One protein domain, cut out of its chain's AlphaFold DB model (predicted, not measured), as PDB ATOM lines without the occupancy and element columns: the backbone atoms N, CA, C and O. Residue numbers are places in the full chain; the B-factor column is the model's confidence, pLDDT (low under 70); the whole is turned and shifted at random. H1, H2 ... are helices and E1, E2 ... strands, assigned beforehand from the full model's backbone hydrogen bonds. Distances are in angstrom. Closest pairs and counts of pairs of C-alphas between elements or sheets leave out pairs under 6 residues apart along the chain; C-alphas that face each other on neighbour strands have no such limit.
ATOM      1  N   ILE A   2     -37.458   1.297 -21.473       94.00
ATOM      2  CA  ILE A   2     -37.873   2.590 -20.875       94.00
ATOM      3  C   ILE A   2     -37.703   2.614 -19.347       94.00
ATOM      4  O   ILE A   2     -36.966   3.447 -18.831       94.00
ATOM      5  N   ARG A   3     -38.306   1.654 -18.630       94.81
ATOM      6  CA  ARG A   3     -38.208   1.550 -17.162       94.81
ATOM      7  C   ARG A   3     -36.770   1.624 -16.645       94.81
ATOM      8  O   ARG A   3     -36.496   2.366 -15.710       94.81
ATOM      9  N   ASP A   4     -35.871   0.846 -17.243       94.19
ATOM     10  CA  ASP A   4     -34.487   0.717 -16.778       94.19
ATOM     11  C   ASP A   4     -33.719   2.030 -16.999       94.19
ATOM     12  O   ASP A   4     -32.969   2.471 -16.129       94.19
ATOM     13  N   HIS A   5     -33.950   2.700 -18.134       96.25
ATOM     14  CA  HIS A   5     -33.358   4.009 -18.402       96.25
ATOM     15  C   HIS A   5     -33.876   5.081 -17.444       96.25
ATOM     16  O   HIS A   5     -33.074   5.836 -16.896       96.25
ATOM     17  N   LEU A   6     -35.188   5.123 -17.201       97.12
ATOM     18  CA  LEU A   6     -35.778   6.101 -16.290       97.12
ATOM     19  C   LEU A   6     -35.341   5.869 -14.844       97.12
ATOM     20  O   LEU A   6     -35.018   6.830 -14.159       97.12
ATOM     21  N   ALA A   7     -35.242   4.616 -14.387       96.38
ATOM     22  CA  ALA A   7     -34.722   4.317 -13.053       96.38
ATOM     23  C   ALA A   7     -33.303   4.880 -12.860       96.38
ATOM     24  O   ALA A   7     -32.982   5.416 -11.801       96.38
ATOM     25  N   LYS A   8     -32.462   4.817 -13.895       96.94
ATOM     26  CA  LYS A   8     -31.103   5.366 -13.855       96.94
ATOM     27  C   LYS A   8     -31.110   6.890 -13.779       96.94
ATOM     28  O   LYS A   8     -30.521   7.448 -12.861       96.94
ATOM     29  N   LEU A   9     -31.841   7.535 -14.685       97.44
ATOM     30  CA  LEU A   9     -31.881   8.993 -14.816       97.44
ATOM     31  C   LEU A   9     -32.598   9.689 -13.647       97.44
ATOM     32  O   LEU A   9     -32.146  10.728 -13.193       97.44
ATOM     33  N   PHE A  10     -33.697   9.126 -13.143       97.69
ATOM     34  CA  PHE A  10     -34.538   9.791 -12.140       97.69
ATOM     35  C   PHE A  10     -34.236   9.353 -10.706       97.69
ATOM     36  O   PHE A  10     -34.450  10.135  -9.785       97.69
ATOM     37  N   LEU A  11     -33.746   8.126 -10.492       96.94
ATOM     38  CA  LEU A  11     -33.601   7.565  -9.143       96.94
ATOM     39  C   LEU A  11     -32.143   7.313  -8.751       96.94
ATOM     40  O   LEU A  11     -31.751   7.658  -7.642       96.94
ATOM     41  N   GLN A  12     -31.341   6.703  -9.631       96.62
ATOM     42  CA  GLN A  12     -30.012   6.201  -9.250       96.62
ATOM     43  C   GLN A  12     -28.891   7.226  -9.427       96.62
ATOM     44  O   GLN A  12     -28.037   7.344  -8.555       96.62
ATOM     45  N   TRP A  13     -28.862   7.956 -10.542       97.75
ATOM     46  CA  TRP A  13     -27.791   8.913 -10.827       97.75
ATOM     47  C   TRP A  13     -27.895  10.243 -10.075       97.75
ATOM     48  O   TRP A  13     -26.838  10.737  -9.687       97.75
ATOM     49  N   PRO A  14     -29.087  10.826  -9.817       97.69
ATOM     50  CA  PRO A  14     -29.154  12.110  -9.121       97.69
ATOM     51  C   PRO A  14     -28.411  12.110  -7.768       97.69
ATOM     52  O   PRO A  14     -27.550  12.974  -7.587       97.69
ATOM     53  N   PRO A  15     -28.590  11.115  -6.871       97.44
ATOM     54  CA  PRO A  15     -27.858  11.081  -5.601       97.44
ATOM     55  C   PRO A  15     -26.333  10.995  -5.756       97.44
ATOM     56  O   PRO A  15     -25.607  11.587  -4.962       97.44
ATOM     57  N   LEU A  16     -25.836  10.310  -6.795       97.06
ATOM     58  CA  LEU A  16     -24.396  10.210  -7.090       97.06
ATOM     59  C   LEU A  16     -23.776  11.553  -7.511       97.06
ATOM     60  O   LEU A  16     -22.556  11.686  -7.531       97.06
ATOM     61  N   LEU A  17     -24.609  12.543  -7.837       96.69
ATOM     62  CA  LEU A  17     -24.232  13.897  -8.252       96.69
ATOM     63  C   LEU A  17     -24.663  14.966  -7.231       96.69
ATOM     64  O   LEU A  17     -24.637  16.164  -7.527       96.69
ATOM     65  N   GLY A  18     -25.089  14.544  -6.034       95.88
ATOM     66  CA  GLY A  18     -25.590  15.441  -4.991       95.88
ATOM     67  C   GLY A  18     -26.934  16.095  -5.330       95.88
ATOM     68  O   GLY A  18     -27.254  17.148  -4.784       95.88
ATOM     69  N   LEU A  19     -27.705  15.504  -6.244       96.12
ATOM     70  CA  LEU A  19     -29.057  15.927  -6.594       96.12
ATOM     71  C   LEU A  19     -30.091  15.041  -5.886       96.12
ATOM     72  O   LEU A  19     -29.849  13.865  -5.607       96.12
ATOM     73  N   SER A  20     -31.278  15.590  -5.644       95.69
ATOM     74  CA  SER A  20     -32.403  14.802  -5.139       95.69
ATOM     75  C   SER A  20     -32.924  13.852  -6.224       95.69
ATOM     76  O   SER A  20     -33.064  14.268  -7.375       95.69
ATOM     77  N   PRO A  21     -33.254  12.591  -5.893       95.19
ATOM     78  CA  PRO A  21     -33.964  11.725  -6.822       95.19
ATOM     79  C   PRO A  21     -35.374  12.275  -7.076       95.19
ATOM     80  O   PRO A  21     -36.010  12.852  -6.192       95.19
ATOM     81  N   HIS A  22     -35.876  12.061  -8.286       91.31
ATOM     82  CA  HIS A  22     -37.201  12.482  -8.719       91.31
ATOM     83  C   HIS A  22     -38.107  11.269  -8.920       91.31
ATOM     84  O   HIS A  22     -37.658  10.196  -9.322       91.31
ATOM     85  N   ALA A  23     -39.408  11.436  -8.685       93.25
ATOM     86  CA  ALA A  23     -40.379  10.424  -9.081       93.25
ATOM     87  C   ALA A  23     -40.317  10.187 -10.601       93.25
ATOM     88  O   ALA A  23     -40.031  11.103 -11.376       93.25
ATOM     89  N   LEU A  24     -40.611   8.956 -11.029       95.31
ATOM     90  CA  LEU A  24     -40.741   8.662 -12.455       95.31
ATOM     91  C   LEU A  24     -41.893   9.494 -13.057       95.31
ATOM     92  O   LEU A  24     -42.918   9.655 -12.388       95.31
ATOM     93  N   PRO A  25     -41.774   9.980 -14.307       93.88
ATOM     94  CA  PRO A  25     -42.829  10.761 -14.952       93.88
ATOM     95  C   PRO A  25     -44.161  10.007 -14.984       93.88
ATOM     96  O   PRO A  25     -44.197   8.816 -15.288       93.88
ATOM     97  N   GLN A  26     -45.279  10.674 -14.700       91.31
ATOM     98  CA  GLN A  26     -46.588  10.022 -14.757       91.31
ATOM     99  C   GLN A  26     -46.860   9.471 -16.167       91.31
ATOM    100  O   GLN A  26     -46.590  10.131 -17.165       91.31
ATOM    101  N   GLY A  27     -47.386   8.245 -16.255       88.81
ATOM    102  CA  GLY A  27     -47.726   7.627 -17.542       88.81
ATOM    103  C   GLY A  27     -46.523   7.211 -18.398       88.81
ATOM    104  O   GLY A  27     -46.713   6.877 -19.564       88.81
ATOM    105  N   TRP A  28     -45.305   7.174 -17.839       93.19
ATOM    106  CA  TRP A  28     -44.071   6.866 -18.580       93.19
ATOM    107  C   TRP A  28     -44.113   5.562 -19.397       93.19
ATOM    108  O   TRP A  28     -43.382   5.428 -20.377       93.19
ATOM    109  N   THR A  29     -44.960   4.597 -19.024       89.81
ATOM    110  CA  THR A  29     -45.144   3.330 -19.751       89.81
ATOM    111  C   THR A  29     -45.755   3.511 -21.138       89.81
ATOM    112  O   THR A  29     -45.523   2.671 -22.000       89.81
ATOM    113  N   GLY A  30     -46.536   4.574 -21.349       87.19
ATOM    114  CA  GLY A  30     -47.181   4.881 -22.627       87.19
ATOM    115  C   GLY A  30     -46.312   5.689 -23.595       87.19
ATOM    116  O   GLY A  30     -46.731   5.916 -24.725       87.19
ATOM    117  N   GLY A  31     -45.123   6.132 -23.172       89.62
ATOM    118  CA  GLY A  31     -44.293   7.032 -23.974       89.62
ATOM    119  C   GLY A  31     -44.957   8.398 -24.191       89.62
ATOM    120  O   GLY A  31     -45.561   8.961 -23.277       89.62
ATOM    121  N   GLY A  32     -44.830   8.932 -25.405       92.12
ATOM    122  CA  GLY A  32     -45.522  10.142 -25.841       92.12
ATOM    123  C   GLY A  32     -44.923  11.461 -25.345       92.12
ATOM    124  O   GLY A  32     -43.825  11.527 -24.793       92.12
ATOM    125  N   GLU A  33     -45.674  12.536 -25.579       91.25
ATOM    126  CA  GLU A  33     -45.247  13.914 -25.318       91.25
ATOM    127  C   GLU A  33     -44.993  14.189 -23.834       91.25
ATOM    128  O   GLU A  33     -44.001  14.825 -23.501       91.25
ATOM    129  N   ALA A  34     -45.814  13.645 -22.929       91.31
ATOM    130  CA  ALA A  34     -45.622  13.819 -21.488       91.31
ATOM    131  C   ALA A  34     -44.269  13.265 -21.008       91.31
ATOM    132  O   ALA A  34     -43.591  13.890 -20.189       91.31
ATOM    133  N   LEU A  35     -43.843  12.118 -21.552       94.81
ATOM    134  CA  LEU A  35     -42.518  11.577 -21.268       94.81
ATOM    135  C   LEU A  35     -41.428  12.501 -21.826       94.81
ATOM    136  O   LEU A  35     -40.503  12.846 -21.096       94.81
ATOM    137  N   ARG A  36     -41.548  12.956 -23.078       95.31
ATOM    138  CA  ARG A  36     -40.563  13.868 -23.690       95.31
ATOM    139  C   ARG A  36     -40.469  15.210 -22.962       95.31
ATOM    140  O   ARG A  36     -39.359  15.680 -22.726       95.31
ATOM    141  N   GLN A  37     -41.586  15.746 -22.469       94.75
ATOM    142  CA  GLN A  37     -41.608  16.944 -21.630       94.75
ATOM    143  C   GLN A  37     -40.766  16.754 -20.362       94.75
ATOM    144  O   GLN A  37     -39.987  17.636 -20.002       94.75
ATOM    145  N   ALA A  38     -40.865  15.594 -19.706       95.38
ATOM    146  CA  ALA A  38     -40.050  15.288 -18.533       95.38
ATOM    147  C   ALA A  38     -38.565  15.064 -18.873       95.38
ATOM    148  O   ALA A  38     -37.696  15.403 -18.071       95.38
ATOM    149  N   LEU A  39     -38.259  14.509 -20.049       96.25
ATOM    150  CA  LEU A  39     -36.885  14.239 -20.478       96.25
ATOM    151  C   LEU A  39     -36.157  15.502 -20.960       96.25
ATOM    152  O   LEU A  39     -35.017  15.739 -20.564       96.25
ATOM    153  N   PHE A  40     -36.799  16.321 -21.793       95.69
ATOM    154  CA  PHE A  40     -36.153  17.410 -22.540       95.69
ATOM    155  C   PHE A  40     -36.615  18.803 -22.107       95.69
ATOM    156  O   PHE A  40     -35.985  19.799 -22.469       95.69
ATOM    157  N   GLY A  41     -37.699  18.890 -21.334       94.31
ATOM    158  CA  GLY A  41     -38.364  20.157 -21.034       94.31
ATOM    159  C   GLY A  41     -39.184  20.704 -22.207       94.31
ATOM    160  O   GLY A  41     -39.510  21.889 -22.201       94.31
ATOM    161  N   GLY A  42     -39.487  19.866 -23.200       91.81
ATOM    162  CA  GLY A  42     -40.251  20.212 -24.395       91.81
ATOM    163  C   GLY A  42     -40.807  18.968 -25.102       91.81
ATOM    164  O   GLY A  42     -40.473  17.842 -24.720       91.81
ATOM    165  N   PRO A  43     -41.628  19.155 -26.149       87.94
ATOM    166  CA  PRO A  43     -42.289  18.062 -26.857       87.94
ATOM    167  C   PRO A  43     -41.351  17.262 -27.765       87.94
ATOM    168  O   PRO A  43     -41.753  16.207 -28.250       87.94
ATOM    169  N   GLU A  44     -40.125  17.729 -28.004       88.94
ATOM    170  CA  GLU A  44     -39.167  17.135 -28.938       88.94
ATOM    171  C   GLU A  44     -37.751  17.133 -28.359       88.94
ATOM    172  O   GLU A  44     -37.415  17.918 -27.465       88.94
ATOM    173  N   LEU A  45     -36.918  16.234 -28.884       91.88
ATOM    174  CA  LEU A  45     -35.487  16.253 -28.634       91.88
ATOM    175  C   LEU A  45     -34.877  17.506 -29.277       91.88
ATOM    176  O   LEU A  45     -35.203  17.871 -30.404       91.88
ATOM    177  N   PHE A  46     -33.983  18.166 -28.554       93.12
ATOM    178  CA  PHE A  46     -33.311  19.374 -29.022       93.12
ATOM    179  C   PHE A  46     -32.291  19.071 -30.132       93.12
ATOM    180  O   PHE A  46     -31.748  17.967 -30.232       93.12
ATOM    181  N   ALA A  47     -32.025  20.078 -30.965       93.12
ATOM    182  CA  ALA A  47     -31.055  19.989 -32.049       93.12
ATOM    183  C   ALA A  47     -29.615  19.829 -31.528       93.12
ATOM    184  O   ALA A  47     -29.286  20.198 -30.400       93.12
ATOM    185  N   ALA A  48     -28.746  19.259 -32.363       90.69
ATOM    186  CA  ALA A  48     -27.382  18.894 -31.981       90.69
ATOM    187  C   ALA A  48     -26.475  20.100 -31.671       90.69
ATOM    188  O   ALA A  48     -25.600  20.002 -30.811       90.69
ATOM    189  N   ASP A  49     -26.687  21.217 -32.363       91.31
ATOM    190  CA  ASP A  49     -26.015  22.502 -32.144       91.31
ATOM    191  C   ASP A  49     -26.505  23.215 -30.873       91.31
ATOM    192  O   ASP A  49     -25.766  23.991 -30.276       91.31
ATOM    193  N   ALA A  50     -27.705  22.877 -30.397       93.62
ATOM    194  CA  ALA A  50     -28.284  23.389 -29.160       93.62
ATOM    195  C   ALA A  50     -27.885  22.588 -27.904       93.62
ATOM    196  O   ALA A  50     -28.437  22.837 -26.833       93.62
ATOM    197  N   LEU A  51     -26.960  21.619 -27.995       94.94
ATOM    198  CA  LEU A  51     -26.585  20.765 -26.857       94.94
ATOM    199  C   LEU A  51     -26.082  21.582 -25.659       94.94
ATOM    200  O   LEU A  51     -26.589  21.415 -24.551       94.94
ATOM    201  N   THR A  52     -25.127  22.487 -25.874       93.62
ATOM    202  CA  THR A  52     -24.574  23.329 -24.800       93.62
ATOM    203  C   THR A  52     -25.645  24.227 -24.184       93.62
ATOM    204  O   THR A  52     -25.757  24.308 -22.962       93.62
ATOM    205  N   ASP A  53     -26.480  24.857 -25.011       94.94
ATOM    206  CA  ASP A  53     -27.568  25.714 -24.536       94.94
ATOM    207  C   ASP A  53     -28.602  24.920 -23.737       94.94
ATOM    208  O   ASP A  53     -29.086  25.378 -22.700       94.94
ATOM    209  N   TRP A  54     -28.923  23.702 -24.180       96.38
ATOM    210  CA  TRP A  54     -29.851  22.831 -23.476       96.38
ATOM    211  C   TRP A  54     -29.302  22.400 -22.115       96.38
ATOM    212  O   TRP A  54     -30.043  22.491 -21.140       96.38
ATOM    213  N   LEU A  55     -28.022  22.016 -22.016       95.50
ATOM    214  CA  LEU A  55     -27.383  21.663 -20.737       95.50
ATOM    215  C   LEU A  55     -27.491  22.796 -19.701       95.50
ATOM    216  O   LEU A  55     -27.658  22.526 -18.514       95.50
ATOM    217  N   ASN A  56     -27.481  24.052 -20.156       94.62
ATOM    218  CA  ASN A  56     -27.584  25.243 -19.308       94.62
ATOM    219  C   ASN A  56     -29.027  25.719 -19.054       94.62
ATOM    220  O   ASN A  56     -29.253  26.620 -18.248       94.62
ATOM    221  N   ALA A  57     -30.025  25.138 -19.722       91.75
ATOM    222  CA  ALA A  57     -31.389  25.662 -19.727       91.75
ATOM    223  C   ALA A  57     -32.224  25.336 -18.475       91.75
ATOM    224  O   ALA A  57     -33.333  25.852 -18.333       91.75
ATOM    225  N   GLY A  58     -31.751  24.440 -17.603       93.75
ATOM    226  CA  GLY A  58     -32.435  24.098 -16.350       93.75
ATOM    227  C   GLY A  58     -33.774  23.355 -16.504       93.75
ATOM    228  O   GLY A  58     -34.551  23.303 -15.554       93.75
ATOM    229  N   ARG A  59     -34.067  22.786 -17.682       94.38
ATOM    230  CA  ARG A  59     -35.340  22.112 -18.003       94.38
ATOM    231  C   ARG A  59     -35.158  20.621 -18.290       94.38
ATOM    232  O   ARG A  59     -34.116  20.202 -18.785       94.38
ATOM    233  N   GLY A  60     -36.190  19.820 -18.017       95.50
ATOM    234  CA  GLY A  60     -36.126  18.365 -18.185       95.50
ATOM    235  C   GLY A  60     -34.953  17.758 -17.409       95.50
ATOM    236  O   GLY A  60     -34.718  18.111 -16.256       95.50
ATOM    237  N   LEU A  61     -34.181  16.889 -18.062       97.12
ATOM    238  CA  LEU A  61     -32.976  16.276 -17.498       97.12
ATOM    239  C   LEU A  61     -31.693  17.094 -17.713       97.12
ATOM    240  O   LEU A  61     -30.616  16.615 -17.355       97.12
ATOM    241  N   ALA A  62     -31.775  18.320 -18.246       96.94
ATOM    242  CA  ALA A  62     -30.601  19.174 -18.432       96.94
ATOM    243  C   ALA A  62     -29.779  19.369 -17.150       96.94
ATOM    244  O   ALA A  62     -28.565  19.188 -17.225       96.94
ATOM    245  N   PRO A  63     -30.375  19.618 -15.961       97.12
ATOM    246  CA  PRO A  63     -29.596  19.740 -14.731       97.12
ATOM    247  C   PRO A  63     -28.772  18.486 -14.419       97.12
ATOM    248  O   PRO A  63     -27.613  18.590 -14.038       97.12
ATOM    249  N   LEU A  64     -29.333  17.290 -14.622       97.69
ATOM    250  CA  LEU A  64     -28.613  16.037 -14.386       97.69
ATOM    251  C   LEU A  64     -27.431  15.883 -15.348       97.69
ATOM    252  O   LEU A  64     -26.320  15.583 -14.917       97.69
ATOM    253  N   LEU A  65     -27.666  16.076 -16.649       97.38
ATOM    254  CA  LEU A  65     -26.624  15.916 -17.664       97.38
ATOM    255  C   LEU A  65     -25.554  17.007 -17.559       97.38
ATOM    256  O   LEU A  65     -24.378  16.707 -17.745       97.38
ATOM    257  N   GLY A  66     -25.937  18.232 -17.194       96.88
ATOM    258  CA  GLY A  66     -25.012  19.318 -16.882       96.88
ATOM    259  C   GLY A  66     -24.066  18.933 -15.745       96.88
ATOM    260  O   GLY A  66     -22.856  19.064 -15.886       96.88
ATOM    261  N   ARG A  67     -24.580  18.317 -14.671       97.44
ATOM    262  CA  ARG A  67     -23.741  17.828 -13.561       97.44
ATOM    263  C   ARG A  67     -22.801  16.695 -13.963       97.44
ATOM    264  O   ARG A  67     -21.694  16.615 -13.442       97.44
ATOM    265  N   ILE A  68     -23.201  15.839 -14.904       97.38
ATOM    266  CA  ILE A  68     -22.304  14.825 -15.481       97.38
ATOM    267  C   ILE A  68     -21.199  15.495 -16.307       97.38
ATOM    268  O   ILE A  68     -20.037  15.123 -16.166       97.38
ATOM    269  N   ALA A  69     -21.542  16.489 -17.131       96.25
ATOM    270  CA  ALA A  69     -20.578  17.245 -17.931       96.25
ATOM    271  C   ALA A  69     -19.605  18.076 -17.070       96.25
ATOM    272  O   ALA A  69     -18.453  18.256 -17.445       96.25
ATOM    273  N   GLU A  70     -20.039  18.557 -15.901       96.12
ATOM    274  CA  GLU A  70     -19.168  19.203 -14.909       96.12
ATOM    275  C   GLU A  70     -18.238  18.194 -14.214       96.12
ATOM    276  O   GLU A  70     -17.075  18.495 -13.943       96.12
ATOM    277  N   ALA A  71     -18.740  16.991 -13.910       97.31
ATOM    278  CA  ALA A  71     -17.974  15.957 -13.215       97.31
ATOM    279  C   ALA A  71     -16.842  15.386 -14.088       97.31
ATOM    280  O   ALA A  71     -15.719  15.193 -13.605       97.31
ATOM    281  N   PHE A  72     -17.122  15.161 -15.374       97.38
ATOM    282  CA  PHE A  72     -16.176  14.618 -16.349       97.38
ATOM    283  C   PHE A  72     -15.842  15.667 -17.410       97.38
ATOM    284  O   PHE A  72     -16.691  16.030 -18.223       97.38
ATOM    285  N   ALA A  73     -14.591  16.130 -17.419       95.19
ATOM    286  CA  ALA A  73     -14.112  17.027 -18.466       95.19
ATOM    287  C   ALA A  73     -14.108  16.303 -19.831       95.19
ATOM    288  O   ALA A  73     -14.124  15.067 -19.867       95.19
ATOM    289  N   PRO A  74     -14.068  17.034 -20.963       95.94
ATOM    290  CA  PRO A  74     -13.934  16.419 -22.279       95.94
ATOM    291  C   PRO A  74     -12.819  15.369 -22.323       95.94
ATOM    292  O   PRO A  74     -11.721  15.609 -21.823       95.94
ATOM    293  N   HIS A  75     -13.115  14.216 -22.923       96.06
ATOM    294  CA  HIS A  75     -12.213  13.072 -23.091       96.06
ATOM    295  C   HIS A  75     -11.799  12.338 -21.801       96.06
ATOM    296  O   HIS A  75     -11.043  11.364 -21.863       96.06
ATOM    297  N   GLU A  76     -12.309  12.730 -20.629       97.50
ATOM    298  CA  GLU A  76     -12.130  11.947 -19.404       97.50
ATOM    299  C   GLU A  76     -13.017  10.703 -19.406       97.50
ATOM    300  O   GLU A  76     -14.192  10.752 -19.776       97.50
ATOM    301  N   ALA A  77     -12.453   9.585 -18.934       97.50
ATOM    302  CA  ALA A  77     -13.133   8.293 -18.864       97.50
ATOM    303  C   ALA A  77     -13.797   7.853 -20.186       97.50
ATOM    304  O   ALA A  77     -14.731   7.050 -20.178       97.50
ATOM    305  N   GLU A  78     -13.335   8.381 -21.322       95.81
ATOM    306  CA  GLU A  78     -13.727   7.873 -22.630       95.81
ATOM    307  C   GLU A  78     -13.084   6.515 -22.880       95.81
ATOM    308  O   GLU A  78     -12.017   6.219 -22.348       95.81
ATOM    309  N   ALA A  79     -13.706   5.702 -23.719       93.00
ATOM    310  CA  ALA A  79     -13.141   4.438 -24.154       93.00
ATOM    311  C   ALA A  79     -13.292   4.318 -25.667       93.00
ATOM    312  O   ALA A  79     -14.399   4.199 -26.193       93.00
ATOM    313  N   ASP A  80     -12.163   4.353 -26.369       86.94
ATOM    314  CA  ASP A  80     -12.127   4.214 -27.822       86.94
ATOM    315  C   ASP A  80     -12.067   2.733 -28.205       86.94
ATOM    316  O   ASP A  80     -11.017   2.177 -28.534       86.94
ATOM    317  N   LEU A  81     -13.211   2.061 -28.070       94.94
ATOM    318  CA  LEU A  81     -13.385   0.693 -28.538       94.94
ATOM    319  C   LEU A  81     -14.077   0.674 -29.906       94.94
ATOM    320  O   LEU A  81     -14.968   1.490 -30.165       94.94
ATOM    321  N   PRO A  82     -13.740  -0.300 -30.773       95.56
ATOM    322  CA  PRO A  82     -14.489  -0.532 -31.998       95.56
ATOM    323  C   PRO A  82     -15.981  -0.730 -31.693       95.56
ATOM    324  O   PRO A  82     -16.313  -1.400 -30.710       95.56
ATOM    325  N   PRO A  83     -16.895  -0.198 -32.521       95.81
ATOM    326  CA  PRO A  83     -18.319  -0.444 -32.339       95.81
ATOM    327  C   PRO A  83     -18.634  -1.936 -32.510       95.81
ATOM    328  O   PRO A  83     -18.002  -2.626 -33.310       95.81
ATOM    329  N   PHE A  84     -19.633  -2.428 -31.776       96.12
ATOM    330  CA  PHE A  84     -20.178  -3.771 -31.961       96.12
ATOM    331  C   PHE A  84     -20.577  -4.024 -33.423       96.12
ATOM    332  O   PHE A  84     -21.383  -3.287 -33.997       96.12
ATOM    333  N   ASP A  85     -20.051  -5.110 -33.989       94.56
ATOM    334  CA  ASP A  85     -20.373  -5.596 -35.328       94.56
ATOM    335  C   ASP A  85     -21.159  -6.918 -35.232       94.56
ATOM    336  O   ASP A  85     -20.640  -7.906 -34.697       94.56
ATOM    337  N   PRO A  86     -22.397  -6.975 -35.767       92.94
ATOM    338  CA  PRO A  86     -23.165  -8.205 -35.924       92.94
ATOM    339  C   PRO A  86     -22.388  -9.395 -36.497       92.94
ATOM    340  O   PRO A  86     -22.634 -10.525 -36.079       92.94
ATOM    341  N   ALA A  87     -21.461  -9.165 -37.433       91.12
ATOM    342  CA  ALA A  87     -20.694 -10.232 -38.074       91.12
ATOM    343  C   ALA A  87     -19.711 -10.918 -37.113       91.12
ATOM    344  O   ALA A  87     -19.364 -12.081 -37.306       91.12
ATOM    345  N   THR A  88     -19.286 -10.221 -36.056       90.25
ATOM    346  CA  THR A  88     -18.331 -10.727 -35.060       90.25
ATOM    347  C   THR A  88     -18.957 -10.872 -33.671       90.25
ATOM    348  O   THR A  88     -18.241 -10.991 -32.678       90.25
ATOM    349  N   ALA A  89     -20.289 -10.876 -33.581       89.00
ATOM    350  CA  ALA A  89     -21.044 -10.747 -32.334       89.00
ATOM    351  C   ALA A  89     -20.791 -11.851 -31.284       89.00
ATOM    352  O   ALA A  89     -21.023 -11.637 -30.093       89.00
ATOM    353  N   LEU A  90     -20.327 -13.028 -31.715       91.06
ATOM    354  CA  LEU A  90     -19.984 -14.164 -30.849       91.06
ATOM    355  C   LEU A  90     -18.469 -14.339 -30.634       91.06
ATOM    356  O   LEU A  90     -18.059 -15.275 -29.958       91.06
ATOM    357  N   THR A  91     -17.628 -13.453 -31.173       88.56
ATOM    358  CA  THR A  91     -16.159 -13.537 -31.039       88.56
ATOM    359  C   THR A  91     -15.665 -12.859 -29.762       88.56
ATOM    360  O   THR A  91     -16.317 -11.936 -29.269       88.56
ATOM    361  N   ASP A  92     -14.562 -13.336 -29.176       89.00
ATOM    362  CA  ASP A  92     -13.947 -12.749 -27.973       89.00
ATOM    363  C   ASP A  92     -13.131 -11.512 -28.345       89.00
ATOM    364  O   ASP A  92     -11.907 -11.559 -28.465       89.00
ATOM    365  N   ARG A  93     -13.821 -10.390 -28.554       92.69
ATOM    366  CA  ARG A  93     -13.182  -9.113 -28.864       92.69
ATOM    367  C   ARG A  93     -13.758  -7.979 -28.013       92.69
ATOM    368  O   ARG A  93     -14.980  -7.836 -27.972       92.69
ATOM    369  N   PRO A  94     -12.903  -7.123 -27.423       95.44
ATOM    370  CA  PRO A  94     -13.350  -5.875 -26.824       95.44
ATOM    371  C   PRO A  94     -13.994  -4.967 -27.873       95.44
ATOM    372  O   PRO A  94     -13.357  -4.573 -28.855       95.44
ATOM    373  N   VAL A  95     -15.271  -4.661 -27.666       96.88
ATOM    374  CA  VAL A  95     -16.077  -3.778 -28.515       96.88
ATOM    375  C   VAL A  95     -17.018  -2.952 -27.643       96.88
ATOM    376  O   VAL A  95     -17.432  -3.391 -26.569       96.88
ATOM    377  N   ASP A  96     -17.416  -1.779 -28.128       97.00
ATOM    378  CA  ASP A  96     -18.530  -1.034 -27.549       97.00
ATOM    379  C   ASP A  96     -19.857  -1.650 -28.027       97.00
ATOM    380  O   ASP A  96     -20.334  -1.385 -29.133       97.00
ATOM    381  N   ASN A  97     -20.466  -2.484 -27.181       97.00
ATOM    382  CA  ASN A  97     -21.830  -2.999 -27.350       97.00
ATOM    383  C   ASN A  97     -22.826  -2.259 -26.438       97.00
ATOM    384  O   ASN A  97     -23.719  -2.871 -25.858       97.00
ATOM    385  N   SER A  98     -22.653  -0.951 -26.253       96.50
ATOM    386  CA  SER A  98     -23.559  -0.124 -25.458       96.50
ATOM    387  C   SER A  98     -24.631   0.561 -26.314       96.50
ATOM    388  O   SER A  98     -24.686   0.447 -27.543       96.50
ATOM    389  N   VAL A  99     -25.508   1.319 -25.650       96.62
ATOM    390  CA  VAL A  99     -26.495   2.187 -26.312       96.62
ATOM    391  C   VAL A  99     -25.817   3.270 -27.165       96.62
ATOM    392  O   VAL A  99     -26.399   3.699 -28.162       96.62
ATOM    393  N   LEU A 100     -24.576   3.661 -26.835       97.25
ATOM    394  CA  LEU A 100     -23.794   4.612 -27.629       97.25
ATOM    395  C   LEU A 100     -23.585   4.102 -29.054       97.25
ATOM    396  O   LEU A 100     -23.903   4.815 -30.000       97.25
ATOM    397  N   THR A 101     -23.151   2.850 -29.222       96.12
ATOM    398  CA  THR A 101     -22.988   2.237 -30.549       96.12
ATOM    399  C   THR A 101     -24.292   2.201 -31.341       96.12
ATOM    400  O   THR A 101     -24.288   2.513 -32.532       96.12
ATOM    401  N   ARG A 102     -25.423   1.884 -30.697       94.81
ATOM    402  CA  ARG A 102     -26.740   1.837 -31.363       94.81
ATOM    403  C   ARG A 102     -27.120   3.178 -31.990       94.81
ATOM    404  O   ARG A 102     -27.639   3.201 -33.101       94.81
ATOM    405  N   HIS A 103     -26.855   4.273 -31.280       96.81
ATOM    406  CA  HIS A 103     -27.221   5.632 -31.692       96.81
ATOM    407  C   HIS A 103     -26.033   6.449 -32.191       96.81
ATOM    408  O   HIS A 103     -26.133   7.668 -32.301       96.81
ATOM    409  N   ARG A 104     -24.910   5.802 -32.530       95.75
ATOM    410  CA  ARG A 104     -23.663   6.496 -32.877       95.75
ATOM    411  C   ARG A 104     -23.849   7.469 -34.035       95.75
ATOM    412  O   ARG A 104     -23.231   8.521 -34.031       95.75
ATOM    413  N   ALA A 105     -24.706   7.152 -35.005       96.56
ATOM    414  CA  ALA A 105     -24.981   8.007 -36.160       96.56
ATOM    415  C   ALA A 105     -25.946   9.178 -35.876       96.56
ATOM    416  O   ALA A 105     -26.141  10.026 -36.744       96.56
ATOM    417  N   HIS A 106     -26.569   9.241 -34.695       97.62
ATOM    418  CA  HIS A 106     -27.517  10.304 -34.369       97.62
ATOM    419  C   HIS A 106     -26.790  11.660 -34.238       97.62
ATOM    420  O   HIS A 106     -25.789  11.722 -33.520       97.62
ATOM    421  N   PRO A 107     -27.288  12.764 -34.835       97.62
ATOM    422  CA  PRO A 107     -26.598  14.062 -34.816       97.62
ATOM    423  C   PRO A 107     -26.229  14.554 -33.413       97.62
ATOM    424  O   PRO A 107     -25.120  15.028 -33.189       97.62
ATOM    425  N   LEU A 108     -27.127  14.378 -32.438       96.50
ATOM    426  CA  LEU A 108     -26.860  14.757 -31.047       96.50
ATOM    427  C   LEU A 108     -25.731  13.929 -30.406       96.50
ATOM    428  O   LEU A 108     -24.926  14.460 -29.647       96.50
ATOM    429  N   VAL A 109     -25.646  12.637 -30.735       97.56
ATOM    430  CA  VAL A 109     -24.574  11.758 -30.249       97.56
ATOM    431  C   VAL A 109     -23.253  12.123 -30.921       97.56
ATOM    432  O   VAL A 109     -22.235  12.190 -30.245       97.56
ATOM    433  N   GLN A 110     -23.262  12.439 -32.218       97.56
ATOM    434  CA  GLN A 110     -22.084  12.944 -32.931       97.56
ATOM    435  C   GLN A 110     -21.573  14.269 -32.347       97.56
ATOM    436  O   GLN A 110     -20.372  14.413 -32.147       97.56
ATOM    437  N   SER A 111     -22.470  15.199 -31.999       96.25
ATOM    438  CA  SER A 111     -22.116  16.452 -31.311       96.25
ATOM    439  C   SER A 111     -21.436  16.183 -29.961       96.25
ATOM    440  O   SER A 111     -20.371  16.730 -29.675       96.25
ATOM    441  N   ALA A 112     -21.975  15.248 -29.169       95.56
ATOM    442  CA  ALA A 112     -21.363  14.830 -27.909       95.56
ATOM    443  C   ALA A 112     -19.984  14.184 -28.102       95.56
ATOM    444  O   ALA A 112     -19.044  14.524 -27.391       95.56
ATOM    445  N   LEU A 113     -19.850  13.280 -29.077       96.44
ATOM    446  CA  LEU A 113     -18.583  12.625 -29.404       96.44
ATOM    447  C   LEU A 113     -17.522  13.639 -29.850       96.44
ATOM    448  O   LEU A 113     -16.369  13.520 -29.450       96.44
ATOM    449  N   ALA A 114     -17.907  14.646 -30.636       95.56
ATOM    450  CA  ALA A 114     -17.000  15.693 -31.094       95.56
ATOM    451  C   ALA A 114     -16.554  16.632 -29.961       95.56
ATOM    452  O   ALA A 114     -15.399  17.048 -29.943       95.56
ATOM    453  N   GLY A 115     -17.452  16.974 -29.029       94.00
ATOM    454  CA  GLY A 115     -17.156  17.920 -27.948       94.00
ATOM    455  C   GLY A 115     -16.554  17.299 -26.681       94.00
ATOM    456  O   GLY A 115     -15.783  17.962 -25.994       94.00
ATOM    457  N   TRP A 116     -16.903  16.049 -26.360       94.69
ATOM    458  CA  TRP A 116     -16.544  15.382 -25.098       94.69
ATOM    459  C   TRP A 116     -15.909  13.998 -25.273       94.69
ATOM    460  O   TRP A 116     -15.501  13.401 -24.277       94.69
ATOM    461  N   GLY A 117     -15.827  13.474 -26.497       96.12
ATOM    462  CA  GLY A 117     -15.354  12.115 -26.748       96.12
ATOM    463  C   GLY A 117     -16.365  11.030 -26.368       96.12
ATOM    464  O   GLY A 117     -17.516  11.299 -26.015       96.12
ATOM    465  N   ALA A 118     -15.935   9.769 -26.428       96.44
ATOM    466  CA  ALA A 118     -16.752   8.598 -26.075       96.44
ATOM    467  C   ALA A 118     -16.819   8.366 -24.549       96.44
ATOM    468  O   ALA A 118     -16.668   7.244 -24.072       96.44
ATOM    469  N   GLY A 119     -16.972   9.449 -23.782       96.62
ATOM    470  CA  GLY A 119     -17.043   9.454 -22.320       96.62
ATOM    471  C   GLY A 119     -18.471   9.391 -21.768       96.62
ATOM    472  O   GLY A 119     -19.441   9.205 -22.514       96.62
ATOM    473  N   PRO A 120     -18.645   9.578 -20.445       97.69
ATOM    474  CA  PRO A 120     -19.934   9.428 -19.767       97.69
ATOM    475  C   PRO A 120     -21.074  10.244 -20.379       97.69
ATOM    476  O   PRO A 120     -22.178   9.721 -20.541       97.69
ATOM    477  N   LEU A 121     -20.818  11.496 -20.777       97.25
ATOM    478  CA  LEU A 121     -21.847  12.349 -21.374       97.25
ATOM    479  C   LEU A 121     -22.391  11.763 -22.687       97.25
ATOM    480  O   LEU A 121     -23.606  11.759 -22.887       97.25
ATOM    481  N   ALA A 122     -21.532  11.202 -23.545       97.44
ATOM    482  CA  ALA A 122     -21.957  10.571 -24.794       97.44
ATOM    483  C   ALA A 122     -22.837   9.335 -24.540       97.44
ATOM    484  O   ALA A 122     -23.885   9.185 -25.172       97.44
ATOM    485  N   HIS A 123     -22.484   8.485 -23.566       97.81
ATOM    486  CA  HIS A 123     -23.305   7.328 -23.186       97.81
ATOM    487  C   HIS A 123     -24.673   7.734 -22.618       97.81
ATOM    488  O   HIS A 123     -25.687   7.089 -22.908       97.81
ATOM    489  N   VAL A 124     -24.728   8.805 -21.822       97.50
ATOM    490  CA  VAL A 124     -25.992   9.317 -21.280       97.50
ATOM    491  C   VAL A 124     -26.849   9.981 -22.357       97.50
ATOM    492  O   VAL A 124     -28.055   9.738 -22.400       97.50
ATOM    493  N   LEU A 125     -26.259  10.747 -23.274       97.50
ATOM    494  CA  LEU A 125     -26.994  11.330 -24.399       97.50
ATOM    495  C   LEU A 125     -27.533  10.256 -25.345       97.50
ATOM    496  O   LEU A 125     -28.696  10.324 -25.732       97.50
ATOM    497  N   ALA A 126     -26.760   9.211 -25.640       97.62
ATOM    498  CA  ALA A 126     -27.259   8.072 -26.405       97.62
ATOM    499  C   ALA A 126     -28.458   7.394 -25.719       97.62
ATOM    500  O   ALA A 126     -29.398   6.971 -26.387       97.62
ATOM    501  N   ARG A 127     -28.472   7.342 -24.379       97.75
ATOM    502  CA  ARG A 127     -29.617   6.854 -23.596       97.75
ATOM    503  C   ARG A 127     -30.843   7.764 -23.712       97.75
ATOM    504  O   ARG A 127     -31.961   7.254 -23.750       97.75
ATOM    505  N   LEU A 128     -30.655   9.084 -23.778       97.12
ATOM    506  CA  LEU A 128     -31.748  10.027 -24.036       97.12
ATOM    507  C   LEU A 128     -32.323   9.864 -25.446       97.12
ATOM    508  O   LEU A 128     -33.541   9.839 -25.590       97.12
ATOM    509  N   VAL A 129     -31.469   9.686 -26.455       97.69
ATOM    510  CA  VAL A 129     -31.901   9.390 -27.831       97.69
ATOM    511  C   VAL A 129     -32.663   8.059 -27.896       97.69
ATOM    512  O   VAL A 129     -33.703   7.970 -28.543       97.69
ATOM    513  N   ASP A 130     -32.207   7.032 -27.173       97.38
ATOM    514  CA  ASP A 130     -32.914   5.748 -27.097       97.38
ATOM    515  C   ASP A 130     -34.295   5.898 -26.445       97.38
ATOM    516  O   ASP A 130     -35.281   5.356 -26.942       97.38
ATOM    517  N   LEU A 131     -34.395   6.679 -25.367       96.62
ATOM    518  CA  LEU A 131     -35.671   7.002 -24.726       96.62
ATOM    519  C   LEU A 131     -36.605   7.808 -25.630       96.62
ATOM    520  O   LEU A 131     -37.808   7.561 -25.607       96.62
ATOM    521  N   ASP A 132     -36.074   8.737 -26.421       96.69
ATOM    522  CA  ASP A 132     -36.846   9.500 -27.399       96.69
ATOM    523  C   ASP A 132     -37.474   8.573 -28.453       96.69
ATOM    524  O   ASP A 132     -38.693   8.589 -28.642       96.69
ATOM    525  N   ALA A 133     -36.674   7.682 -29.051       95.69
ATOM    526  CA  ALA A 133     -37.155   6.670 -29.994       95.69
ATOM    527  C   ALA A 133     -38.201   5.741 -29.355       95.69
ATOM    528  O   ALA A 133     -39.291   5.551 -29.895       95.69
ATOM    529  N   LEU A 134     -37.926   5.230 -28.151       94.94
ATOM    530  CA  LEU A 134     -38.873   4.403 -27.402       94.94
ATOM    531  C   LEU A 134     -40.172   5.158 -27.071       94.94
ATOM    532  O   LEU A 134     -41.240   4.550 -27.081       94.94
ATOM    533  N   SER A 135     -40.111   6.471 -26.814       94.94
ATOM    534  CA  SER A 135     -41.294   7.297 -26.535       94.94
ATOM    535  C   SER A 135     -42.226   7.440 -27.741       94.94
ATOM    536  O   SER A 135     -43.414   7.703 -27.557       94.94
ATOM    537  N   ARG A 136     -41.701   7.272 -28.960       93.81
ATOM    538  CA  ARG A 136     -42.460   7.296 -30.217       93.81
ATOM    539  C   ARG A 136     -42.941   5.915 -30.667       93.81
ATOM    540  O   ARG A 136     -43.685   5.825 -31.633       93.81
ATOM    541  N   GLY A 137     -42.545   4.851 -29.968       92.81
ATOM    542  CA  GLY A 137     -42.779   3.475 -30.410       92.81
ATOM    543  C   GLY A 137     -41.744   2.961 -31.418       92.81
ATOM    544  O   GLY A 137     -41.848   1.816 -31.847       92.81
ATOM    545  N   ASP A 138     -40.698   3.736 -31.714       93.62
ATOM    546  CA  ASP A 138     -39.629   3.398 -32.665       93.62
ATOM    547  C   ASP A 138     -38.497   2.595 -31.995       93.62
ATOM    548  O   ASP A 138     -37.306   2.796 -32.244       93.62
ATOM    549  N   GLY A 139     -38.860   1.700 -31.073       90.31
ATOM    550  CA  GLY A 139     -37.898   0.868 -30.359       90.31
ATOM    551  C   GLY A 139     -37.168  -0.107 -31.295       90.31
ATOM    552  O   GLY A 139     -37.756  -0.598 -32.260       90.31
ATOM    553  N   PRO A 140     -35.899  -0.452 -31.012       93.12
ATOM    554  CA  PRO A 140     -35.155  -1.383 -31.851       93.12
ATOM    555  C   PRO A 140     -35.782  -2.786 -31.805       93.12
ATOM    556  O   PRO A 140     -36.038  -3.334 -30.730       93.12
ATOM    557  N   ALA A 141     -35.983  -3.389 -32.977       94.25
ATOM    558  CA  ALA A 141     -36.541  -4.732 -33.110       94.25
ATOM    559  C   ALA A 141     -35.450  -5.823 -33.078       94.25
ATOM    560  O   ALA A 141     -34.337  -5.600 -33.572       94.25
ATOM    561  N   PRO A 142     -35.748  -7.024 -32.547       96.25
ATOM    562  CA  PRO A 142     -34.878  -8.184 -32.698       96.25
ATOM    563  C   PRO A 142     -34.641  -8.532 -34.168       96.25
ATOM    564  O   PRO A 142     -35.533  -8.405 -35.007       96.25
ATOM    565  N   ARG A 143     -33.439  -9.016 -34.478       96.25
ATOM    566  CA  ARG A 143     -33.049  -9.448 -35.825       96.25
ATOM    567  C   ARG A 143     -32.519 -10.869 -35.785       96.25
ATOM    568  O   ARG A 143     -31.803 -11.232 -34.860       96.25
ATOM    569  N   ARG A 144     -32.812 -11.650 -36.821       96.06
ATOM    570  CA  ARG A 144     -32.190 -12.956 -37.057       96.06
ATOM    571  C   ARG A 144     -31.250 -12.856 -38.255       96.06
ATOM    572  O   ARG A 144     -31.641 -12.328 -39.293       96.06
ATOM    573  N   LEU A 145     -30.018 -13.319 -38.087       94.81
ATOM    574  CA  LEU A 145     -29.003 -13.400 -39.133       94.81
ATOM    575  C   LEU A 145     -29.178 -14.687 -39.957       94.81
ATOM    576  O   LEU A 145     -29.913 -15.599 -39.569       94.81
ATOM    577  N   ALA A 146     -28.512 -14.753 -41.112       92.06
ATOM    578  CA  ALA A 146     -28.631 -15.873 -42.050       92.06
ATOM    579  C   ALA A 146     -28.153 -17.215 -41.462       92.06
ATOM    580  O   ALA A 146     -28.694 -18.263 -41.801       92.06
ATOM    581  N   ASP A 147     -27.190 -17.172 -40.541       90.56
ATOM    582  CA  ASP A 147     -26.645 -18.323 -39.811       90.56
ATOM    583  C   ASP A 147     -27.538 -18.783 -38.638       90.56
ATOM    584  O   ASP A 147     -27.185 -19.697 -37.897       90.56
ATOM    585  N   GLY A 148     -28.696 -18.146 -38.446       92.44
ATOM    586  CA  GLY A 148     -29.624 -18.442 -37.362       92.44
ATOM    587  C   GLY A 148     -29.352 -17.695 -36.056       92.44
ATOM    588  O   GLY A 148     -30.157 -17.834 -35.134       92.44
ATOM    589  N   THR A 149     -28.299 -16.876 -35.979       96.19
ATOM    590  CA  THR A 149     -27.982 -16.057 -34.800       96.19
ATOM    591  C   THR A 149     -29.059 -14.986 -34.587       96.19
ATOM    592  O   THR A 149     -29.429 -14.263 -35.513       96.19
ATOM    593  N   ALA A 150     -29.576 -14.861 -33.366       97.50
ATOM    594  CA  ALA A 150     -30.524 -13.830 -32.961       97.50
ATOM    595  C   ALA A 150     -29.797 -12.677 -32.255       97.50
ATOM    596  O   ALA A 150     -29.050 -12.882 -31.299       97.50
ATOM    597  N   LEU A 151     -30.061 -11.454 -32.706       97.75
ATOM    598  CA  LEU A 151     -29.618 -10.203 -32.106       97.75
ATOM    599  C   LEU A 151     -30.821  -9.555 -31.434       97.75
ATOM    600  O   LEU A 151     -31.770  -9.144 -32.103       97.75
ATOM    601  N   VAL A 152     -30.794  -9.476 -30.110       97.38
ATOM    602  CA  VAL A 152     -31.909  -8.998 -29.294       97.38
ATOM    603  C   VAL A 152     -31.514  -7.683 -28.624       97.38
ATOM    604  O   VAL A 152     -30.681  -7.684 -27.710       97.38
ATOM    605  N   PRO A 153     -32.098  -6.546 -29.037       96.69
ATOM    606  CA  PRO A 153     -31.888  -5.278 -28.357       96.69
ATOM    607  C   PRO A 153     -32.300  -5.350 -26.883       96.69
ATOM    608  O   PRO A 153     -33.358  -5.863 -26.527       96.69
ATOM    609  N   CYS A 154     -31.442  -4.828 -26.016       95.81
ATOM    610  CA  CYS A 154     -31.593  -4.763 -24.567       95.81
ATOM    611  C   CYS A 154     -31.359  -3.323 -24.085       95.81
ATOM    612  O   CYS A 154     -30.788  -2.502 -24.805       95.81
ATOM    613  N   SER A 155     -31.710  -3.010 -22.833       93.75
ATOM    614  CA  SER A 155     -31.476  -1.671 -22.257       93.75
ATOM    615  C   SER A 155     -29.996  -1.276 -22.193       93.75
ATOM    616  O   SER A 155     -29.683  -0.097 -22.136       93.75
ATOM    617  N   ARG A 156     -29.074  -2.242 -22.223       95.12
ATOM    618  CA  ARG A 156     -27.625  -2.006 -22.129       95.12
ATOM    619  C   ARG A 156     -26.864  -2.202 -23.440       95.12
ATOM    620  O   ARG A 156     -25.673  -1.945 -23.459       95.12
ATOM    621  N   GLY A 157     -27.517  -2.658 -24.511       95.88
ATOM    622  CA  GLY A 157     -26.824  -3.053 -25.743       95.88
ATOM    623  C   GLY A 157     -27.573  -4.102 -26.553       95.88
ATOM    624  O   GLY A 157     -28.802  -4.141 -26.521       95.88
ATOM    625  N   ILE A 158     -26.851  -4.969 -27.260       97.00
ATOM    626  CA  ILE A 158     -27.404  -6.125 -27.981       97.00
ATOM    627  C   ILE A 158     -26.999  -7.430 -27.285       97.00
ATOM    628  O   ILE A 158     -25.822  -7.687 -27.048       97.00
ATOM    629  N   CYS A 159     -27.983  -8.271 -26.969       97.06
ATOM    630  CA  CYS A 159     -27.753  -9.657 -26.572       97.06
ATOM    631  C   CYS A 159     -27.730 -10.540 -27.823       97.06
ATOM    632  O   CYS A 159     -28.671 -10.512 -28.616       97.06
ATOM    633  N   THR A 160     -26.669 -11.318 -27.987       97.50
ATOM    634  CA  THR A 160     -26.479 -12.239 -29.108       97.50
ATOM    635  C   THR A 160     -26.731 -13.661 -28.633       97.50
ATOM    636  O   THR A 160     -26.189 -14.077 -27.608       97.50
ATOM    637  N   LEU A 161     -27.565 -14.396 -29.364       97.06
ATOM    638  CA  LEU A 161     -27.988 -15.755 -29.041       97.06
ATOM    639  C   LEU A 161     -27.860 -16.644 -30.275       97.06
ATOM    640  O   LEU A 161     -28.335 -16.282 -31.347       97.06
ATOM    641  N   GLN A 162     -27.295 -17.832 -30.118       96.25
ATOM    642  CA  GLN A 162     -27.297 -18.863 -31.151       96.25
ATOM    643  C   GLN A 162     -27.615 -20.207 -30.503       96.25
ATOM    644  O   GLN A 162     -27.113 -20.515 -29.423       96.25
ATOM    645  N   MET A 163     -28.469 -20.996 -31.151       94.69
ATOM    646  CA  MET A 163     -28.831 -22.326 -30.672       94.69
ATOM    647  C   MET A 163     -28.860 -23.339 -31.813       94.69
ATOM    648  O   MET A 163     -29.276 -23.014 -32.925       94.69
ATOM    649  N   SER A 164     -28.458 -24.570 -31.514       94.62
ATOM    650  CA  SER A 164     -28.637 -25.737 -32.383       94.62
ATOM    651  C   SER A 164     -29.675 -26.657 -31.755       94.62
ATOM    652  O   SER A 164     -29.660 -26.851 -30.540       94.62
ATOM    653  N   VAL A 165     -30.587 -27.190 -32.569       94.62
ATOM    654  CA  VAL A 165     -31.680 -28.058 -32.116       94.62
ATOM    655  C   VAL A 165     -31.669 -29.348 -32.924       94.62
ATOM    656  O   VAL A 165     -31.725 -29.307 -34.151       94.62
ATOM    657  N   GLU A 166     -31.652 -30.487 -32.238       95.94
ATOM    658  CA  GLU A 166     -31.730 -31.826 -32.827       95.94
ATOM    659  C   GLU A 166     -32.864 -32.599 -32.153       95.94
ATOM    660  O   GLU A 166     -32.975 -32.606 -30.928       95.94
ATOM    661  N   ALA A 167     -33.752 -33.209 -32.947       94.94
ATOM    662  CA  ALA A 167     -34.930 -33.937 -32.455       94.94
ATOM    663  C   ALA A 167     -35.760 -33.159 -31.400       94.94
ATOM    664  O   ALA A 167     -36.253 -33.728 -30.431       94.94
ATOM    665  N   GLY A 168     -35.890 -31.837 -31.572       94.12
ATOM    666  CA  GLY A 168     -36.621 -30.964 -30.644       94.12
ATOM    667  C   GLY A 168     -35.868 -30.594 -29.360       94.12
ATOM    668  O   GLY A 168     -36.427 -29.897 -28.519       94.12
ATOM    669  N   THR A 169     -34.608 -31.009 -29.214       95.50
ATOM    670  CA  THR A 169     -33.756 -30.721 -28.050       95.50
ATOM    671  C   THR A 169     -32.651 -29.739 -28.424       95.50
ATOM    672  O   THR A 169     -32.012 -29.893 -29.461       95.50
ATOM    673  N   VAL A 170     -32.393 -28.735 -27.581       94.50
ATOM    674  CA  VAL A 170     -31.255 -27.818 -27.763       94.50
ATOM    675  C   VAL A 170     -29.951 -28.573 -27.493       94.50
ATOM    676  O   VAL A 170     -29.712 -28.995 -26.365       94.50
ATOM    677  N   THR A 171     -29.100 -28.729 -28.508       96.06
ATOM    678  CA  THR A 171     -27.803 -29.425 -28.409       96.06
ATOM    679  C   THR A 171     -26.621 -28.475 -28.244       96.06
ATOM    680  O   THR A 171     -25.584 -28.864 -27.709       96.06
ATOM    681  N   ARG A 172     -26.768 -27.211 -28.658       94.50
ATOM    682  CA  ARG A 172     -25.793 -26.138 -28.407       94.50
ATOM    683  C   ARG A 172     -26.511 -24.836 -28.117       94.50
ATOM    684  O   ARG A 172     -27.522 -24.536 -28.748       94.50
ATOM    685  N   PHE A 173     -25.957 -24.053 -27.200       94.31
ATOM    686  CA  PHE A 173     -26.454 -22.727 -26.864       94.31
ATOM    687  C   PHE A 173     -25.280 -21.789 -26.585       94.31
ATOM    688  O   PHE A 173     -24.517 -22.000 -25.644       94.31
ATOM    689  N   HIS A 174     -25.152 -20.747 -27.397       94.75
ATOM    690  CA  HIS A 174     -24.188 -19.673 -27.212       94.75
ATOM    691  C   HIS A 174     -24.937 -18.381 -26.908       94.75
ATOM    692  O   HIS A 174     -25.888 -18.016 -27.601       94.75
ATOM    693  N   ARG A 175     -24.489 -17.675 -25.870       95.12
ATOM    694  CA  ARG A 175     -25.007 -16.363 -25.495       95.12
ATOM    695  C   ARG A 175     -23.851 -15.423 -25.224       95.12
ATOM    696  O   ARG A 175     -22.951 -15.767 -24.467       95.12
ATOM    697  N   ARG A 176     -23.957 -14.215 -25.764       95.50
ATOM    698  CA  ARG A 176     -23.101 -13.087 -25.421       95.50
ATOM    699  C   ARG A 176     -23.966 -11.874 -25.113       95.50
ATOM    700  O   ARG A 176     -24.713 -11.395 -25.966       95.50
ATOM    701  N   THR A 177     -23.888 -11.381 -23.889       95.12
ATOM    702  CA  THR A 177     -24.650 -10.226 -23.417       95.12
ATOM    703  C   THR A 177     -23.879  -8.915 -23.630       95.12
ATOM    704  O   THR A 177     -22.667  -8.927 -23.868       95.12
ATOM    705  N   PRO A 178     -24.546  -7.752 -23.520       95.38
ATOM    706  CA  PRO A 178     -23.846  -6.472 -23.436       95.38
ATOM    707  C   PRO A 178     -22.881  -6.410 -22.246       95.38
ATOM    708  O   PRO A 178     -21.774  -5.905 -22.387       95.38
ATOM    709  N   THR A 179     -23.277  -6.971 -21.093       95.69
ATOM    710  CA  THR A 179     -22.426  -7.010 -19.894       95.69
ATOM    711  C   THR A 179     -21.156  -7.831 -20.140       95.69
ATOM    712  O   THR A 179     -20.097  -7.444 -19.661       95.69
ATOM    713  N   ASP A 180     -21.234  -8.916 -20.916       95.44
ATOM    714  CA  ASP A 180     -20.069  -9.762 -21.207       95.44
ATOM    715  C   ASP A 180     -18.990  -8.961 -21.957       95.44
ATOM    716  O   ASP A 180     -17.825  -9.003 -21.582       95.44
ATOM    717  N   HIS A 181     -19.379  -8.161 -22.961       95.94
ATOM    718  CA  HIS A 181     -18.451  -7.260 -23.665       95.94
ATOM    719  C   HIS A 181     -17.980  -6.088 -22.793       95.94
ATOM    720  O   HIS A 181     -16.852  -5.621 -22.926       95.94
ATOM    721  N   LEU A 182     -18.849  -5.585 -21.914       96.56
ATOM    722  CA  LEU A 182     -18.531  -4.478 -21.015       96.56
ATOM    723  C   LEU A 182     -17.449  -4.858 -19.993       96.56
ATOM    724  O   LEU A 182     -16.598  -4.025 -19.686       96.56
ATOM    725  N   LEU A 183     -17.509  -6.083 -19.459       96.62
ATOM    726  CA  LEU A 183     -16.680  -6.550 -18.341       96.62
ATOM    727  C   LEU A 183     -15.496  -7.438 -18.746       96.62
ATOM    728  O   LEU A 183     -14.683  -7.766 -17.886       96.62
ATOM    729  N   MET A 184     -15.401  -7.867 -20.007       95.50
ATOM    730  CA  MET A 184     -14.254  -8.662 -20.457       95.50
ATOM    731  C   MET A 184     -12.933  -7.877 -20.344       95.50
ATOM    732  O   MET A 184     -12.967  -6.645 -20.366       95.50
ATOM    733  N   PRO A 185     -11.771  -8.555 -20.289       96.69
ATOM    734  CA  PRO A 185     -10.473  -7.883 -20.324       96.69
ATOM    735  C   PRO A 185     -10.328  -6.968 -21.546       96.69
ATOM    736  O   PRO A 185     -10.637  -7.369 -22.671       96.69
ATOM    737  N   GLY A 186      -9.879  -5.736 -21.320       96.44
ATOM    738  CA  GLY A 186      -9.821  -4.665 -22.318       96.44
ATOM    739  C   GLY A 186     -11.188  -4.102 -22.723       96.44
ATOM    740  O   GLY A 186     -11.261  -3.274 -23.630       96.44
ATOM    741  N   GLY A 187     -12.271  -4.560 -22.092       97.12
ATOM    742  CA  GLY A 187     -13.643  -4.145 -22.351       97.12
ATOM    743  C   GLY A 187     -13.938  -2.716 -21.903       97.12
ATOM    744  O   GLY A 187     -13.110  -2.025 -21.304       97.12
ATOM    745  N   LEU A 188     -15.158  -2.268 -22.203       97.38
ATOM    746  CA  LEU A 188     -15.548  -0.863 -22.078       97.38
ATOM    747  C   LEU A 188     -15.370  -0.313 -20.651       97.38
ATOM    748  O   LEU A 188     -14.945   0.829 -20.491       97.38
ATOM    749  N   LEU A 189     -15.642  -1.117 -19.615       97.94
ATOM    750  CA  LEU A 189     -15.508  -0.663 -18.230       97.94
ATOM    751  C   LEU A 189     -14.042  -0.459 -17.831       97.94
ATOM    752  O   LEU A 189     -13.709   0.568 -17.243       97.94
ATOM    753  N   GLU A 190     -13.179  -1.426 -18.145       97.88
ATOM    754  CA  GLU A 190     -11.747  -1.345 -17.845       97.88
ATOM    755  C   GLU A 190     -11.106  -0.169 -18.589       97.88
ATOM    756  O   GLU A 190     -10.419   0.647 -17.973       97.88
ATOM    757  N   ALA A 191     -11.400  -0.030 -19.886       97.81
ATOM    758  CA  ALA A 191     -10.879   1.049 -20.719       97.81
ATOM    759  C   ALA A 191     -11.294   2.440 -20.202       97.81
ATOM    760  O   ALA A 191     -10.457   3.340 -20.116       97.81
ATOM    761  N   ALA A 192     -12.559   2.608 -19.804       98.06
ATOM    762  CA  ALA A 192     -13.055   3.870 -19.263       98.06
ATOM    763  C   ALA A 192     -12.443   4.190 -17.888       98.06
ATOM    764  O   ALA A 192     -12.019   5.320 -17.646       98.06
ATOM    765  N   LEU A 193     -12.348   3.203 -16.986       98.06
ATOM    766  CA  LEU A 193     -11.734   3.386 -15.665       98.06
ATOM    767  C   LEU A 193     -10.243   3.725 -15.766       98.06
ATOM    768  O   LEU A 193      -9.769   4.583 -15.025       98.06
ATOM    769  N   ALA A 194      -9.516   3.111 -16.701       97.25
ATOM    770  CA  ALA A 194      -8.106   3.415 -16.946       97.25
ATOM    771  C   ALA A 194      -7.875   4.869 -17.401       97.25
ATOM    772  O   ALA A 194      -6.784   5.410 -17.219       97.25
ATOM    773  N   ARG A 195      -8.900   5.511 -17.976       97.19
ATOM    774  CA  ARG A 195      -8.881   6.913 -18.425       97.19
ATOM    775  C   ARG A 195      -9.563   7.874 -17.450       97.19
ATOM    776  O   ARG A 195      -9.701   9.059 -17.757       97.19
ATOM    777  N   LEU A 196      -9.968   7.403 -16.270       97.75
ATOM    778  CA  LEU A 196     -10.435   8.261 -15.186       97.75
ATOM    779  C   LEU A 196      -9.224   8.868 -14.454       97.75
ATOM    780  O   LEU A 196      -8.391   8.115 -13.943       97.75
ATOM    781  N   PRO A 197      -9.100  10.206 -14.342       97.31
ATOM    782  CA  PRO A 197      -7.990  10.810 -13.613       97.31
ATOM    783  C   PRO A 197      -7.934  10.338 -12.157       97.31
ATOM    784  O   PRO A 197      -8.956  10.297 -11.474       97.31
ATOM    785  N   ALA A 198      -6.731  10.060 -11.642       96.25
ATOM    786  CA  ALA A 198      -6.550   9.543 -10.279       96.25
ATOM    787  C   ALA A 198      -7.170  10.456  -9.201       96.25
ATOM    788  O   ALA A 198      -7.802   9.975  -8.263       96.25
ATOM    789  N   GLY A 199      -7.076  11.782  -9.374       97.38
ATOM    790  CA  GLY A 199      -7.710  12.765  -8.484       97.38
ATOM    791  C   GLY A 199      -9.247  12.750  -8.505       97.38
ATOM    792  O   GLY A 199      -9.875  13.343  -7.635       97.38
ATOM    793  N   LYS A 200      -9.855  12.051  -9.470       97.56
ATOM    794  CA  LYS A 200     -11.301  11.868  -9.636       97.56
ATOM    795  C   LYS A 200     -11.747  10.422  -9.389       97.56
ATOM    796  O   LYS A 200     -12.861  10.064  -9.758       97.56
ATOM    797  N   ALA A 201     -10.940   9.596  -8.718       96.38
ATOM    798  CA  ALA A 201     -11.293   8.204  -8.404       96.38
ATOM    799  C   ALA A 201     -12.644   8.062  -7.668       96.38
ATOM    800  O   ALA A 201     -13.350   7.073  -7.852       96.38
ATOM    801  N   GLY A 202     -13.056   9.081  -6.901       97.19
ATOM    802  CA  GLY A 202     -14.380   9.142  -6.268       97.19
ATOM    803  C   GLY A 202     -15.570   9.130  -7.243       97.19
ATOM    804  O   GLY A 202     -16.681   8.827  -6.822       97.19
ATOM    805  N   LEU A 203     -15.356   9.402  -8.537       98.06
ATOM    806  CA  LEU A 203     -16.380   9.315  -9.586       98.06
ATOM    807  C   LEU A 203     -16.526   7.908 -10.184       98.06
ATOM    808  O   LEU A 203     -17.447   7.681 -10.968       98.06
ATOM    809  N   ALA A 204     -15.668   6.949  -9.818       97.94
ATOM    810  CA  ALA A 204     -15.750   5.582 -10.335       97.94
ATOM    811  C   ALA A 204     -17.139   4.931 -10.137       97.94
ATOM    812  O   ALA A 204     -17.631   4.329 -11.091       97.94
ATOM    813  N   PRO A 205     -17.845   5.091  -8.994       97.75
ATOM    814  CA  PRO A 205     -19.208   4.575  -8.843       97.75
ATOM    815  C   PRO A 205     -20.206   5.174  -9.843       97.75
ATOM    816  O   PRO A 205     -21.060   4.457 -10.366       97.75
ATOM    817  N   LEU A 206     -20.089   6.470 -10.150       98.12
ATOM    818  CA  LEU A 206     -20.917   7.122 -11.165       98.12
ATOM    819  C   LEU A 206     -20.594   6.581 -12.559       98.12
ATOM    820  O   LEU A 206     -21.516   6.222 -13.287       98.12
ATOM    821  N   LEU A 207     -19.310   6.454 -12.906       98.19
ATOM    822  CA  LEU A 207     -18.876   5.888 -14.186       98.19
ATOM    823  C   LEU A 207     -19.402   4.457 -14.380       98.19
ATOM    824  O   LEU A 207     -20.041   4.162 -15.391       98.19
ATOM    825  N   VAL A 208     -19.221   3.592 -13.377       97.94
ATOM    826  CA  VAL A 208     -19.784   2.233 -13.357       97.94
ATOM    827  C   VAL A 208     -21.300   2.293 -13.531       97.94
ATOM    828  O   VAL A 208     -21.862   1.556 -14.335       97.94
ATOM    829  N   SER A 209     -21.985   3.195 -12.823       97.06
ATOM    830  CA  SER A 209     -23.438   3.306 -12.918       97.06
ATOM    831  C   SER A 209     -23.933   3.828 -14.272       97.06
ATOM    832  O   SER A 209     -25.076   3.511 -14.622       97.06
ATOM    833  N   VAL A 210     -23.139   4.625 -14.997       97.38
ATOM    834  CA  VAL A 210     -23.438   5.120 -16.353       97.38
ATOM    835  C   VAL A 210     -23.330   3.991 -17.376       97.38
ATOM    836  O   VAL A 210     -24.249   3.806 -18.182       97.38
ATOM    837  N   LEU A 211     -22.249   3.212 -17.294       97.00
ATOM    838  CA  LEU A 211     -22.008   2.045 -18.149       97.00
ATOM    839  C   LEU A 211     -22.929   0.863 -17.813       97.00
ATOM    840  O   LEU A 211     -23.224   0.042 -18.676       97.00
ATOM    841  N   ASP A 212     -23.455   0.841 -16.587       96.00
ATOM    842  CA  ASP A 212     -24.570  -0.001 -16.152       96.00
ATOM    843  C   ASP A 212     -24.324  -1.512 -16.347       96.00
ATOM    844  O   ASP A 212     -25.116  -2.190 -17.007       96.00
TER     845      ASP A 212
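This is residues 2 to 212 of the 224 residues of an uncharacterized protein of Paracoccus mutanolyticus (UniProt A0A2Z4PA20). A body of helices gathers round one long helix, H7, and a narrow three-stranded sheet, E1 E2 E3, reaches away from it as an arm, with the E2 and E3 hairpin farthest out. H1 and H10 lie with H7 in a bundle, H2, H4, H5 and H6 also pack on H7, and H8 lies by the base of the arm. The printed part has 211 residues, with seven named helices, three strands, then three helices along the chain; the class is mostly helix. The sheet is antiparallel in the order E1 E2 E3, and the whole is compact, with a radius of gyration of the C-alphas of 17.9 A and spans of 60 by 42 by 29 A.

The sheet is a meander, each strand the antiparallel neighbour of the one before: edge strand E1, residues 150 to 154, inner strand E2, residues 157 to 166, and edge strand E3, residues 169 to 176. In the hairpin E1 and E2, N 152 and O 159 are 2.8 A apart; in the hairpin E2 and E3, N 162 and O 174 are 2.9 A apart, both within hydrogen-bond range. E3 bends by 55 degrees at residue 172. H8, residues 178 to 183, is on the sheet, over none of its strands, at a height of 5.4 A. H5, residues 99 to 102, only grazes the sheet and touches the hub H7, residues 120 to 135, at the C-alphas of Leu 100 and Ala 126, 5.0 A apart. H6, residues 107 to 116, forms a helical hairpin with H7 at 12 degrees, closest at the C-alphas of Ala 112 and Ala 122, 5.3 A. H7 also touches, with a part of its residues alone and opposite ways, H2, residues 32 to 40, closest C-alphas Gly 32 and Ser 135 at 5.1 A, and H4, residues 62 to 71, closest C-alphas Ala 69 and Leu 121 at 6.1 A. In the bundle, residues 2 to 5 of H1, residues 2 to 16, touch H7, closest C-alphas Ile 2 and Leu 131 at 6.3 A; H10, residues 198 to 211, touches H7, closest C-alphas Pro 120 and Val 210 at 6.5 A. H3, residues 48 to 56, touches H4 about perpendicular at 87 degrees, closest C-alphas Leu 55 and Ala 62 at 4.7 A. H9, residues 188 to 194, forms a helical hairpin with H10 and touches H8 only at the corner. Every O i to N i+4 pair is within range in H2, H4, H6, H7, H8 and H9, against 7 of 11 in H1, 3 of 5 in H3 and 5 of 10 in H10; H5 is too short for such a pair.

H1 begins at C-alpha 2, (-37.873, 2.590, -20.875). E2, 30.0 A long, ends at C-alpha 166, (-31.730, -31.826, -32.827); H7 is 22.5 A long. H10 ends at C-alpha 211, (-22.008, 2.045, -18.149).

The C-alphas of Asn 56 and Ala 167, the two farthest apart, are 61.1 A apart. The links H1 to H2, H4 to H5 and H7 to E1 are long. The printed part has no cut, and no printed residue is under 70 in pLDDT.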